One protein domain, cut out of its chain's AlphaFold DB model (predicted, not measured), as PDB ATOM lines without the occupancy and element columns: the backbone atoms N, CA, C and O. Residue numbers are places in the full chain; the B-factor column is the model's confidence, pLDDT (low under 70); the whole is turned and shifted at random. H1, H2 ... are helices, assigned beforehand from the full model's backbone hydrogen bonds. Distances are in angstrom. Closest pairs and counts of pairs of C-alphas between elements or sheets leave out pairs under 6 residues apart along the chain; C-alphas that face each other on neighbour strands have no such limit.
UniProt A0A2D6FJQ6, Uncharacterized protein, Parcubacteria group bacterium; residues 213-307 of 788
ATOM      1  N   GLY A 213     171.710 220.379 228.764       48.00
ATOM      2  CA  GLY A 213     172.111 220.420 230.174       48.00
ATOM      3  C   GLY A 213     171.385 219.383 231.045       48.00
ATOM      4  O   GLY A 213     172.003 218.739 231.891       48.00
ATOM      5  N   LEU A 214     170.095 219.131 230.796       47.50
ATOM      6  CA  LEU A 214     169.331 218.064 231.458       47.50
ATOM      7  C   LEU A 214     169.747 216.651 231.021       47.50
ATOM      8  O   LEU A 214     169.738 215.740 231.849       47.50
ATOM      9  N   ALA A 215     170.109 216.455 229.749       48.69
ATOM     10  CA  ALA A 215     170.550 215.161 229.224       48.69
ATOM     11  C   ALA A 215     171.954 214.758 229.708       48.69
ATOM     12  O   ALA A 215     172.237 213.568 229.849       48.69
ATOM     13  N   PHE A 216     172.810 215.741 229.993       50.41
ATOM     14  CA  PHE A 216     174.182 215.526 230.452       50.41
ATOM     15  C   PHE A 216     174.395 215.783 231.956       50.41
ATOM     16  O   PHE A 216     175.442 215.424 232.483       50.41
ATOM     17  N   GLY A 217     173.405 216.335 232.667       45.59
ATOM     18  CA  GLY A 217     173.437 216.560 234.116       45.59
ATOM     19  C   GLY A 217     173.097 215.328 234.975       45.59
ATOM     20  O   GLY A 217     172.819 214.236 234.479       45.59
ATOM     21  N   ALA A 218     173.071 215.508 236.303       34.09
ATOM     22  CA  ALA A 218     172.939 214.438 237.310       34.09
ATOM     23  C   ALA A 218     171.654 213.572 237.229       34.09
ATOM     24  O   ALA A 218     171.573 212.545 237.901       34.09
ATOM     25  N   SER A 219     170.665 213.956 236.414       35.84
ATOM     26  CA  SER A 219     169.416 213.214 236.163       35.84
ATOM     27  C   SER A 219     169.270 212.686 234.720       35.84
ATOM     28  O   SER A 219     168.217 212.153 234.374       35.84
ATOM     29  N   GLY A 220     170.297 212.830 233.872       43.44
ATOM     30  CA  GLY A 220     170.204 212.706 232.410       43.44
ATOM     31  C   GLY A 220     170.457 211.329 231.785       43.44
ATOM     32  O   GLY A 220     170.318 211.196 230.572       43.44
ATOM     33  N   GLU A 221     170.774 210.280 232.562       49.06
ATOM     34  CA  GLU A 221     171.175 208.959 232.021       49.06
ATOM     35  C   GLU A 221     170.185 208.370 230.998       49.06
ATOM     36  O   GLU A 221     170.578 207.648 230.082       49.06
ATOM     37  N   VAL A 222     168.900 208.704 231.134       50.00
ATOM     38  CA  VAL A 222     167.826 208.252 230.245       50.00
ATOM     39  C   VAL A 222     167.878 208.943 228.875       50.00
ATOM     40  O   VAL A 222     167.502 208.345 227.875       50.00
ATOM     41  N   LEU A 223     168.359 210.182 228.786       56.50
ATOM     42  CA  LEU A 223     168.354 210.966 227.547       56.50
ATOM     43  C   LEU A 223     169.647 210.833 226.734       56.50
ATOM     44  O   LEU A 223     169.653 211.185 225.556       56.50
ATOM     45  N   LEU A 224     170.717 210.274 227.312       67.38
ATOM     46  CA  LEU A 224     172.029 210.146 226.662       67.38
ATOM     47  C   LEU A 224     171.992 209.474 225.274       67.38
ATOM     48  O   LEU A 224     172.623 210.005 224.356       67.38
ATOM     49  N   PRO A 225     171.258 208.363 225.042       64.44
ATOM     50  CA  PRO A 225     171.188 207.756 223.710       64.44
ATOM     51  C   PRO A 225     170.497 208.657 222.676       64.44
ATOM     52  O   PRO A 225     170.853 208.638 221.497       64.44
ATOM     53  N   LEU A 226     169.515 209.451 223.109       72.62
ATOM     54  CA  LEU A 226     168.777 210.377 222.249       72.62
ATOM     55  C   LEU A 226     169.628 211.607 221.924       72.62
ATOM     56  O   LEU A 226     169.741 211.968 220.754       72.62
ATOM     57  N   ALA A 227     170.293 212.181 222.930       75.50
ATOM     58  CA  ALA A 227     171.219 213.297 222.763       75.50
ATOM     59  C   ALA A 227     172.402 212.915 221.859       75.50
ATOM     60  O   ALA A 227     172.721 213.642 220.923       75.50
ATOM     61  N   GLY A 228     172.992 211.730 222.049       78.19
ATOM     62  CA  GLY A 228     174.077 211.238 221.196       78.19
ATOM     63  C   GLY A 228     173.664 211.056 219.730       78.19
ATOM     64  O   GLY A 228     174.426 211.400 218.826       78.19
ATOM     65  N   ASN A 229     172.446 210.567 219.474       80.44
ATOM     66  CA  ASN A 229     171.917 210.452 218.112       80.44
ATOM     67  C   ASN A 229     171.604 211.823 217.497       80.44
ATOM     68  O   ASN A 229     171.876 212.024 216.316       80.44
ATOM     69  N   ALA A 230     171.075 212.768 218.278       82.12
ATOM     70  CA  ALA A 230     170.812 214.125 217.809       82.12
ATOM     71  C   ALA A 230     172.111 214.867 217.445       82.12
ATOM     72  O   ALA A 230     172.193 215.461 216.373       82.12
ATOM     73  N   ILE A 231     173.159 214.741 218.268       82.88
ATOM     74  CA  ILE A 231     174.492 215.291 217.976       82.88
ATOM     75  C   ILE A 231     175.077 214.649 216.714       82.88
ATOM     76  O   ILE A 231     175.576 215.358 215.847       82.88
ATOM     77  N   ARG A 232     174.974 213.323 216.558       84.75
ATOM     78  CA  ARG A 232     175.467 212.619 215.363       84.75
ATOM     79  C   ARG A 232     174.739 213.043 214.089       84.75
ATOM     80  O   ARG A 232     175.386 213.260 213.068       84.75
ATOM     81  N   ASP A 233     173.416 213.153 214.134       86.69
ATOM     82  CA  ASP A 233     172.619 213.548 212.971       86.69
ATOM     83  C   ASP A 233     172.884 215.002 212.573       86.69
ATOM     84  O   ASP A 233     172.979 215.302 211.383       86.69
ATOM     85  N   THR A 234     173.074 215.879 213.560       87.00
ATOM     86  CA  THR A 234     173.454 217.281 213.338       87.00
ATOM     87  C   THR A 234     174.859 217.383 212.759       87.00
ATOM     88  O   THR A 234     175.059 218.032 211.738       87.00
ATOM     89  N   TYR A 235     175.818 216.664 213.344       91.00
ATOM     90  CA  TYR A 235     177.186 216.606 212.842       91.00
ATOM     91  C   TYR A 235     177.212 216.135 211.390       91.00
ATOM     92  O   TYR A 235     177.790 216.793 210.536       91.00
ATOM     93  N   LYS A 236     176.495 215.050 211.079       91.62
ATOM     94  CA  LYS A 236     176.374 214.528 209.716       91.62
ATOM     95  C   LYS A 236     175.719 215.516 208.759       91.62
ATOM     96  O   LYS A 236     176.097 215.571 207.591       91.62
ATOM     97  N   LYS A 237     174.725 216.267 209.225       93.19
ATOM     98  CA  LYS A 237     174.069 217.313 208.438       93.19
ATOM     99  C   LYS A 237     175.028 218.461 208.116       93.19
ATOM    100  O   LYS A 237     174.945 218.991 207.015       93.19
ATOM    101  N   PHE A 238     175.914 218.817 209.043       92.75
ATOM    102  CA  PHE A 238     176.874 219.911 208.880       92.75
ATOM    103  C   PHE A 238     178.101 219.500 208.067       92.75
ATOM    104  O   PHE A 238     178.449 220.177 207.107       92.75
ATOM    105  N   THR A 239     178.715 218.362 208.385       91.56
ATOM    106  CA  THR A 239     180.009 217.951 207.816       91.56
ATOM    107  C   THR A 239     179.888 216.939 206.674       91.56
ATOM    108  O   THR A 239     180.859 216.664 205.976       91.56
ATOM    109  N   GLY A 240     178.715 216.321 206.484       88.69
ATOM    110  CA  GLY A 240     178.529 215.181 205.575       88.69
ATOM    111  C   GLY A 240     179.065 213.847 206.117       88.69
ATOM    112  O   GLY A 240     178.742 212.789 205.564       88.69
ATOM    113  N   ASN A 241     179.816 213.857 207.225       87.38
ATOM    114  CA  ASN A 241     180.428 212.671 207.822       87.38
ATOM    115  C   ASN A 241     179.488 211.979 208.816       87.38
ATOM    116  O   ASN A 241     178.856 212.598 209.664       87.38
ATOM    117  N   ALA A 242     179.387 210.650 208.730       72.75
ATOM    118  CA  ALA A 242     178.344 209.908 209.439       72.75
ATOM    119  C   ALA A 242     178.540 209.799 210.962       72.75
ATOM    120  O   ALA A 242     177.561 209.535 211.659       72.75
ATOM    121  N   ASN A 243     179.766 209.957 211.473       80.50
ATOM    122  CA  ASN A 243     180.074 209.828 212.895       80.50
ATOM    123  C   ASN A 243     181.148 210.845 213.303       80.50
ATOM    124  O   ASN A 243     182.250 210.756 212.762       80.50
ATOM    125  N   PRO A 244     180.874 211.745 214.262       81.19
ATOM    126  CA  PRO A 244     181.933 212.525 214.885       81.19
ATOM    127  C   PRO A 244     182.886 211.603 215.651       81.19
ATOM    128  O   PRO A 244     182.435 210.672 216.327       81.19
ATOM    129  N   ASP A 245     184.188 211.869 215.569       80.00
ATOM    130  CA  ASP A 245     185.174 211.180 216.398       80.00
ATOM    131  C   ASP A 245     185.184 211.801 217.804       80.00
ATOM    132  O   ASP A 245     185.432 213.000 217.967       80.00
ATOM    133  N   ILE A 246     184.855 210.992 218.813       74.19
ATOM    134  CA  ILE A 246     184.658 211.414 220.206       74.19
ATOM    135  C   ILE A 246     185.756 210.781 221.059       74.19
ATOM    136  O   ILE A 246     185.918 209.558 221.089       74.19
ATOM    137  N   GLY A 247     186.493 211.624 221.774       66.94
ATOM    138  CA  GLY A 247     187.561 211.224 222.671       66.94
ATOM    139  C   GLY A 247     187.064 210.415 223.879       66.94
ATOM    140  O   GLY A 247     185.878 210.411 224.217       66.94
ATOM    141  N   PRO A 248     187.976 209.720 224.581       49.28
ATOM    142  CA  PRO A 248     187.647 208.949 225.782       49.28
ATOM    143  C   PRO A 248     187.128 209.806 226.953       49.28
ATOM    144  O   PRO A 248     186.592 209.257 227.913       49.28
ATOM    145  N   ASP A 249     187.282 211.128 226.877       54.88
ATOM    146  CA  ASP A 249     186.740 212.135 227.794       54.88
ATOM    147  C   ASP A 249     185.313 212.594 227.432       54.88
ATOM    148  O   ASP A 249     184.722 213.389 228.160       54.88
ATOM    149  N   GLY A 250     184.745 212.084 226.333       56.00
ATOM    150  CA  GLY A 250     183.412 212.441 225.853       56.00
ATOM    151  C   GLY A 250     183.363 213.735 225.038       56.00
ATOM    152  O   GLY A 250     182.271 214.143 224.645       56.00
ATOM    153  N   LYS A 251     184.512 214.366 224.760       75.19
ATOM    154  CA  LYS A 251     184.596 215.561 223.912       75.19
ATOM    155  C   LYS A 251     184.786 215.179 222.450       75.19
ATOM    156  O   LYS A 251     185.330 214.120 222.141       75.19
ATOM    157  N   LEU A 252     184.365 216.051 221.538       78.31
ATOM    158  CA  LEU A 252     184.767 215.937 220.137       78.31
ATOM    159  C   LEU A 252     186.293 216.009 220.063       78.31
ATOM    160  O   LEU A 252     186.913 216.868 220.693       78.31
ATOM    161  N   THR A 253     186.905 215.080 219.333       87.50
ATOM    162  CA  THR A 253     188.347 215.141 219.078       87.50
ATOM    163  C   THR A 253     188.683 216.432 218.322       87.50
ATOM    164  O   THR A 253     187.826 216.959 217.610       87.50
ATOM    165  N   PRO A 254     189.931 216.931 218.395       89.06
ATOM    166  CA  PRO A 254     190.342 218.097 217.611       89.06
ATOM    167  C   PRO A 254     190.051 217.946 216.112       89.06
ATOM    168  O   PRO A 254     189.697 218.914 215.456       89.06
ATOM    169  N   GLN A 255     190.129 216.718 215.589       86.94
ATOM    170  CA  GLN A 255     189.784 216.418 214.203       86.94
ATOM    171  C   GLN A 255     188.293 216.643 213.912       86.94
ATOM    172  O   GLN A 255     187.959 217.252 212.906       86.94
ATOM    173  N   ALA A 256     187.399 216.203 214.801       87.25
ATOM    174  CA  ALA A 256     185.964 216.417 214.626       87.25
ATOM    175  C   ALA A 256     185.556 217.894 214.790       87.25
ATOM    176  O   ALA A 256     184.611 218.351 214.152       87.25
ATOM    177  N   VAL A 257     186.276 218.654 215.622       91.75
ATOM    178  CA  VAL A 257     186.099 220.115 215.720       91.75
ATOM    179  C   VAL A 257     186.556 220.794 214.428       91.75
ATOM    180  O   VAL A 257     185.806 221.587 213.870       91.75
ATOM    181  N   GLN A 258     187.720 220.413 213.899       89.81
ATOM    182  CA  GLN A 258     188.224 220.938 212.630       89.81
ATOM    183  C   GLN A 258     187.266 220.640 211.467       89.81
ATOM    184  O   GLN A 258     187.004 221.517 210.659       89.81
ATOM    185  N   GLU A 259     186.682 219.440 211.401       92.94
ATOM    186  CA  GLU A 259     185.694 219.085 210.370       92.94
ATOM    187  C   GLU A 259     184.421 219.949 210.428       92.94
ATOM    188  O   GLU A 259     183.819 220.220 209.388       92.94
ATOM    189  N   LEU A 260     183.996 220.379 211.622       93.00
ATOM    190  CA  LEU A 260     182.880 221.319 211.787       93.00
ATOM    191  C   LEU A 260     183.257 222.728 211.340       93.00
ATOM    192  O   LEU A 260     182.498 223.349 210.594       93.00
ATOM    193  N   GLU A 261     184.433 223.198 211.751       91.94
ATOM    194  CA  GLU A 261     184.951 224.513 211.369       91.94
ATOM    195  C   GLU A 261     185.177 224.609 209.852       91.94
ATOM    196  O   GLU A 261     184.769 225.590 209.230       91.94
ATOM    197  N   ASP A 262     185.726 223.561 209.233       93.19
ATOM    198  CA  ASP A 262     185.928 223.450 207.783       93.19
ATOM    199  C   ASP A 262     184.592 223.434 207.017       93.19
ATOM    200  O   ASP A 262     184.507 223.913 205.883       93.19
ATOM    201  N   ALA A 263     183.531 222.913 207.642       92.56
ATOM    202  CA  ALA A 263     182.167 222.960 207.123       92.56
ATOM    203  C   ALA A 263     181.464 224.312 207.369       92.56
ATOM    204  O   ALA A 263     180.342 224.510 206.899       92.56
ATOM    205  N   GLY A 264     182.119 225.248 208.063       93.88
ATOM    206  CA  GLY A 264     181.604 226.581 208.359       93.88
ATOM    207  C   GLY A 264     180.634 226.638 209.539       93.88
ATOM    208  O   GLY A 264     179.841 227.574 209.597       93.88
ATOM    209  N   PHE A 265     180.681 225.660 210.450       94.06
ATOM    210  CA  PHE A 265     179.818 225.592 211.629       94.06
ATOM    211  C   PHE A 265     180.624 225.619 212.928       94.06
ATOM    212  O   PHE A 265     181.700 225.036 213.041       94.06
ATOM    213  N   THR A 266     180.065 226.263 213.944       91.62
ATOM    214  CA  THR A 266     180.632 226.316 215.296       91.62
ATOM    215  C   THR A 266     180.076 225.205 216.193       91.62
ATOM    216  O   THR A 266     179.029 224.608 215.926       91.62
ATOM    217  N   LEU A 267     180.763 224.934 217.306       83.69
ATOM    218  CA  LEU A 267     180.281 223.999 218.328       83.69
ATOM    219  C   LEU A 267     178.943 224.432 218.950       83.69
ATOM    220  O   LEU A 267     178.114 223.577 219.268       83.69
ATOM    221  N   ASP A 268     178.703 225.738 219.062       85.12
ATOM    222  CA  ASP A 268     177.450 226.287 219.586       85.12
ATOM    223  C   ASP A 268     176.285 226.037 218.621       85.12
ATOM    224  O   ASP A 268     175.189 225.658 219.040       85.12
ATOM    225  N   GLU A 269     176.525 226.164 217.313       87.50
ATOM    226  CA  GLU A 269     175.538 225.842 216.275       87.50
ATOM    227  C   GLU A 269     175.234 224.341 216.223       87.50
ATOM    228  O   GLU A 269     174.077 223.954 216.034       87.50
ATOM    229  N   LEU A 270     176.245 223.488 216.443       88.44
ATOM    230  CA  LEU A 270     176.050 222.045 216.603       88.44
ATOM    231  C   LEU A 270     175.165 221.747 217.819       88.44
ATOM    232  O   LEU A 270     174.242 220.943 217.714       88.44
ATOM    233  N   GLY A 271     175.428 222.395 218.957       82.19
ATOM    234  CA  GLY A 271     174.623 222.256 220.169       82.19
ATOM    235  C   GLY A 271     173.174 222.699 219.958       82.19
ATOM    236  O   GLY A 271     172.249 221.946 220.261       82.19
ATOM    237  N   ALA A 272     172.962 223.880 219.376       83.19
ATOM    238  CA  ALA A 272     171.630 224.429 219.128       83.19
ATOM    239  C   ALA A 272     170.800 223.568 218.157       83.19
ATOM    240  O   ALA A 272     169.615 223.320 218.399       83.19
ATOM    241  N   ASP A 273     171.399 223.069 217.070       86.94
ATOM    242  CA  ASP A 273     170.671 222.235 216.108       86.94
ATOM    243  C   ASP A 273     170.467 220.796 216.622       86.94
ATOM    244  O   ASP A 273     169.408 220.207 216.395       86.94
ATOM    245  N   ALA A 274     171.401 220.264 217.422       83.00
ATOM    246  CA  ALA A 274     171.212 218.995 218.122       83.00
ATOM    247  C   ALA A 274     170.087 219.069 219.159       83.00
ATOM    248  O   ALA A 274     169.298 218.129 219.263       83.00
ATOM    249  N   GLU A 275     169.955 220.176 219.892       80.75
ATOM    250  CA  GLU A 275     168.816 220.393 220.788       80.75
ATOM    251  C   GLU A 275     167.501 220.434 220.008       80.75
ATOM    252  O   GLU A 275     166.549 219.747 220.379       80.75
ATOM    253  N   ARG A 276     167.450 221.166 218.888       84.44
ATOM    254  CA  ARG A 276     166.257 221.209 218.033       84.44
ATOM    255  C   ARG A 276     165.849 219.814 217.561       84.44
ATOM    256  O   ARG A 276     164.686 219.442 217.704       84.44
ATOM    257  N   ILE A 277     166.797 219.020 217.059       80.31
ATOM    258  CA  ILE A 277     166.541 217.637 216.628       80.31
ATOM    259  C   ILE A 277     166.105 216.763 217.808       80.31
ATOM    260  O   ILE A 277     165.243 215.898 217.651       80.31
ATOM    261  N   LEU A 278     166.682 216.965 218.993       79.38
ATOM    262  CA  LEU A 278     166.296 216.238 220.197       79.38
ATOM    263  C   LEU A 278     164.848 216.558 220.592       79.38
ATOM    264  O   LEU A 278     164.078 215.631 220.828       79.38
ATOM    265  N   ILE A 279     164.456 217.834 220.595       78.38
ATOM    266  CA  ILE A 279     163.082 218.279 220.878       78.38
ATOM    267  C   ILE A 279     162.101 217.720 219.839       78.38
ATOM    268  O   ILE A 279     161.040 217.229 220.212       78.38
ATOM    269  N   GLU A 280     162.459 217.731 218.551       78.81
ATOM    270  CA  GLU A 280     161.623 217.173 217.476       78.81
ATOM    271  C   GLU A 280     161.451 215.650 217.575       78.81
ATOM    272  O   GLU A 280     160.407 215.113 217.202       78.81
ATOM    273  N   LYS A 281     162.473 214.934 218.061       75.69
ATOM    274  CA  LYS A 281     162.460 213.467 218.159       75.69
ATOM    275  C   LYS A 281     161.862 212.936 219.451       75.69
ATOM    276  O   LYS A 281     161.466 211.769 219.477       75.69
ATOM    277  N   VAL A 282     161.812 213.744 220.507       78.75
ATOM    278  CA  VAL A 282     161.163 213.349 221.756       78.75
ATOM    279  C   VAL A 282     159.654 213.350 221.538       78.75
ATOM    280  O   VAL A 282     159.019 214.396 221.444       78.75
ATOM    281  N   ASN A 283     159.060 212.159 221.476       77.12
ATOM    282  CA  ASN A 283     157.611 212.018 221.410       77.12
ATOM    283  C   ASN A 283     157.015 212.287 222.806       77.12
ATOM    284  O   ASN A 283     157.260 211.487 223.713       77.12
ATOM    285  N   PRO A 284     156.222 213.353 223.015       66.38
ATOM    286  CA  PRO A 284     155.671 213.667 224.333       66.38
ATOM    287  C   PRO A 284     154.704 212.593 224.860       66.38
ATOM    288  O   PRO A 284     154.466 212.523 226.062       66.38
ATOM    289  N   GLU A 285     154.175 211.730 223.987       62.97
ATOM    290  CA  GLU A 285     153.248 210.651 224.345       62.97
ATOM    291  C   GLU A 285     153.957 209.371 224.829       62.97
ATOM    292  O   GLU A 285     153.309 208.459 225.339       62.97
ATOM    293  N   GLN A 286     155.285 209.271 224.692       65.56
ATOM    294  CA  GLN A 286     156.062 208.108 225.134       65.56
ATOM    295  C   GLN A 286     156.976 208.460 226.306       65.56
ATOM    296  O   GLN A 286     157.642 209.491 226.302       65.56
ATOM    297  N   SER A 287     157.102 207.561 227.288       70.81
ATOM    298  CA  SER A 287     158.053 207.783 228.382       70.81
ATOM    299  C   SER A 287     159.485 207.899 227.846       70.81
ATOM    300  O   SER A 287     159.903 207.142 226.966       70.81
ATOM    301  N   LEU A 288     160.269 208.829 228.397       59.88
ATOM    302  CA  LEU A 288     161.656 209.064 227.974       59.88
ATOM    303  C   LEU A 288     162.508 207.783 228.056       59.88
ATOM    304  O   LEU A 288     163.333 207.522 227.185       59.88
ATOM    305  N   ALA A 289     162.237 206.921 229.042       52.88
ATOM    306  CA  ALA A 289     162.889 205.620 229.194       52.88
ATOM    307  C   ALA A 289     162.533 204.609 228.091       52.88
ATOM    308  O   ALA A 289     163.324 203.708 227.807       52.88
ATOM    309  N   ALA A 290     161.354 204.713 227.477       61.56
ATOM    310  CA  ALA A 290     160.988 203.904 226.316       61.56
ATOM    311  C   ALA A 290     161.770 204.350 225.079       61.56
ATOM    312  O   ALA A 290     162.395 203.537 224.403       61.56
ATOM    313  N   GLN A 291     161.805 205.658 224.838       68.19
ATOM    314  CA  GLN A 291     162.497 206.251 223.695       68.19
ATOM    315  C   GLN A 291     164.012 206.013 223.762       68.19
ATOM    316  O   GLN A 291     164.630 205.661 222.758       68.19
ATOM    317  N   ALA A 292     164.595 206.074 224.963       60.88
ATOM    318  CA  ALA A 292     165.987 205.710 225.224       60.88
ATOM    319  C   ALA A 292     166.308 204.260 224.829       60.88
ATOM    320  O   ALA A 292     167.297 203.997 224.146       60.88
ATOM    321  N   ARG A 293     165.436 203.316 225.211       58.41
ATOM    322  CA  ARG A 293     165.578 201.887 224.885       58.41
ATOM    323  C   ARG A 293     165.415 201.614 223.391       58.41
ATOM    324  O   ARG A 293     166.134 200.778 222.850       58.41
ATOM    325  N   GLN A 294     164.519 202.331 222.706       65.44
ATOM    326  CA  GLN A 294     164.400 202.246 221.245       65.44
ATOM    327  C   GLN A 294     165.641 202.778 220.536       65.44
ATOM    328  O   GLN A 294     166.131 202.138 219.606       65.44
ATOM    329  N   ALA A 295     166.162 203.921 220.985       59.50
ATOM    330  CA  ALA A 295     167.379 204.511 220.448       59.50
ATOM    331  C   ALA A 295     168.590 203.587 220.653       59.50
ATOM    332  O   ALA A 295     169.353 203.372 219.715       59.50
ATOM    333  N   GLU A 296     168.730 202.974 221.833       53.53
ATOM    334  CA  GLU A 296     169.786 201.996 222.120       53.53
ATOM    335  C   GLU A 296     169.649 200.734 221.251       53.53
ATOM    336  O   GLU A 296     170.629 200.260 220.680       53.53
ATOM    337  N   ALA A 297     168.431 200.216 221.075       53.72
ATOM    338  CA  ALA A 297     168.168 199.064 220.216       53.72
ATOM    339  C   ALA A 297     168.491 199.343 218.734       53.72
ATOM    340  O   ALA A 297     169.037 198.468 218.048       53.72
ATOM    341  N   ALA A 298     168.205 200.558 218.254       58.44
ATOM    342  CA  ALA A 298     168.473 200.984 216.882       58.44
ATOM    343  C   ALA A 298     169.976 201.054 216.562       58.44
ATOM    344  O   ALA A 298     170.364 200.745 215.437       58.44
ATOM    345  N   VAL A 299     170.834 201.357 217.548       51.94
ATOM    346  CA  VAL A 299     172.307 201.315 217.398       51.94
ATOM    347  C   VAL A 299     172.806 199.904 217.045       51.94
ATOM    348  O   VAL A 299     173.855 199.753 216.423       51.94
ATOM    349  N   PHE A 300     172.045 198.864 217.392       45.75
ATOM    350  CA  PHE A 300     172.369 197.463 217.110       45.75
ATOM    351  C   PHE A 300     171.564 196.862 215.945       45.75
ATOM    352  O   PHE A 300     171.421 195.640 215.882       45.75
ATOM    353  N   ASP A 301     171.019 197.693 215.046       45.59
ATOM    354  CA  ASP A 301     170.150 197.273 213.928       45.59
ATOM    355  C   ASP A 301     168.895 196.492 214.375       45.59
ATOM    356  O   ASP A 301     168.261 195.768 213.600       45.59
ATOM    357  N   SER A 302     168.490 196.646 215.640       44.22
ATOM    358  CA  SER A 302     167.298 196.003 216.190       44.22
ATOM    359  C   SER A 302     166.167 197.023 216.345       44.22
ATOM    360  O   SER A 302     166.268 197.991 217.094       44.22
ATOM    361  N   ARG A 303     165.056 196.827 215.626       49.50
ATOM    362  CA  ARG A 303     163.855 197.661 215.790       49.50
ATOM    363  C   ARG A 303     163.002 197.104 216.929       49.50
ATOM    364  O   ARG A 303     162.374 196.057 216.770       49.50
ATOM    365  N   GLN A 304     162.971 197.789 218.072       48.28
ATOM    366  CA  GLN A 304     161.964 197.536 219.106       48.28
ATOM    367  C   GLN A 304     160.686 198.316 218.783       48.28
ATOM    368  O   GLN A 304     160.754 199.482 218.408       48.28
ATOM    369  N   THR A 305     159.520 197.681 218.916       58.50
ATOM    370  CA  THR A 305     158.234 198.382 218.788       58.50
ATOM    371  C   THR A 305     157.999 199.294 219.997       58.50
ATOM    372  O   THR A 305     158.635 199.118 221.042       58.50
ATOM    373  N   SER A 306     157.122 200.291 219.858       51.19
ATOM    374  CA  SER A 306     156.743 201.236 220.925       51.19
ATOM    375  C   SER A 306     156.339 200.525 222.207       51.19
ATOM    376  O   SER A 306     156.860 200.850 223.273       51.19
ATOM    377  N   SER A 307     155.525 199.477 222.097       51.69
ATOM    378  CA  SER A 307     155.080 198.697 223.250       51.69
ATOM    379  C   SER A 307     156.193 197.892 223.942       51.69
ATOM    380  O   SER A 307     156.233 197.785 225.170       51.69
TER     381      SER A 307
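What this domain is: This is residues 213 to 307 of the 788 residues of an uncharacterized protein of Parcubacteria group bacterium (UniProt A0A2D6FJQ6). The helix H2 runs through the middle of a small helical body, with H4 crossing it on one side, H5 packed on its first part and H3 packed on its last part, at the opposite end of the body from H5. The short H1 lies near the beginning of H2, a long loop of residues 240 to 253 leads from H2 to H3, and the residues after H5 fold back beside it. The printed part has 95 residues with five named helices, H1 to H5 in order along the chain, and no named strand; the class is all helix. The whole is compact, with a radius of gyration of the C-alphas of 13.8 A, and spans 42 by 29 by 26 A.

Where its parts are: H1 is residues 213 to 216, 5.3 A from first to last C-alpha, and begins at C-alpha 213 at (172.111, 220.420, 230.174). H2, residues 224 to 239, is the longest helix by residues and measures 21.9 A, ending at C-alpha 239 at (180.009, 217.951, 207.816). H3 is residues 254 to 262, 12.0 A long. H4 is residues 267 to 281, 20.7 A long. H5 is residues 288 to 299, 16.9 A long, and ends at C-alpha 299 at (172.307, 201.315, 217.398).

How they stand to each other: H2 is the hub and touches the other four helices. H2 and H4 touch at a steep tilt of 58 degrees, opposite ways; their closest C-alphas, of Ala 230 and Ala 274, are 4.9 A apart. With residues 224 to 229 alone H2 touches residues 291 to 296 of H5, at a steep tilt of 54 degrees, the same way; the closest C-alphas, of Pro 225 and Ala 292, are 5.8 A apart. With residues 235 to 239 alone H2 touches H3, at a steep tilt of 48 degrees, the same way; the closest C-alphas, of Thr 239 and Leu 260, are 5.9 A apart. The helix packing is mostly crossed, with none of these three pairs at a shallow tilt. H1 and H2 only just touch, with 3 pairs of C-alphas within 8 A, the closest those of Ala 215 and Leu 224, 5.8 A apart; H2 does so with residues 224 to 227 alone. H3 and H4 are close but not clearly touching, about perpendicular at 87 degrees, with the closest C-alphas, of Val 257 and Leu 267, 7.5 A apart. H4 and H5 are apart, and so are H3 and H5. In H2, H3, H4 and H5 every O i to N i+4 pair is within hydrogen-bond range; H1 is too short for such a pair, and its one O i to N i+3 pair is not within range.

The domain as a whole: The two C-alphas farthest apart, of Asp 262 and Ser 307, are 42.5 A apart. The printed part has no cut. The link from H2 to H3 is long, 14 residues; the link from H3 to H4 is tight. The mean pLDDT of the printed part is 71.7, and it is under 70 in residues 213 to 225, 247 to 250, 284 to 286 and 288 to 307.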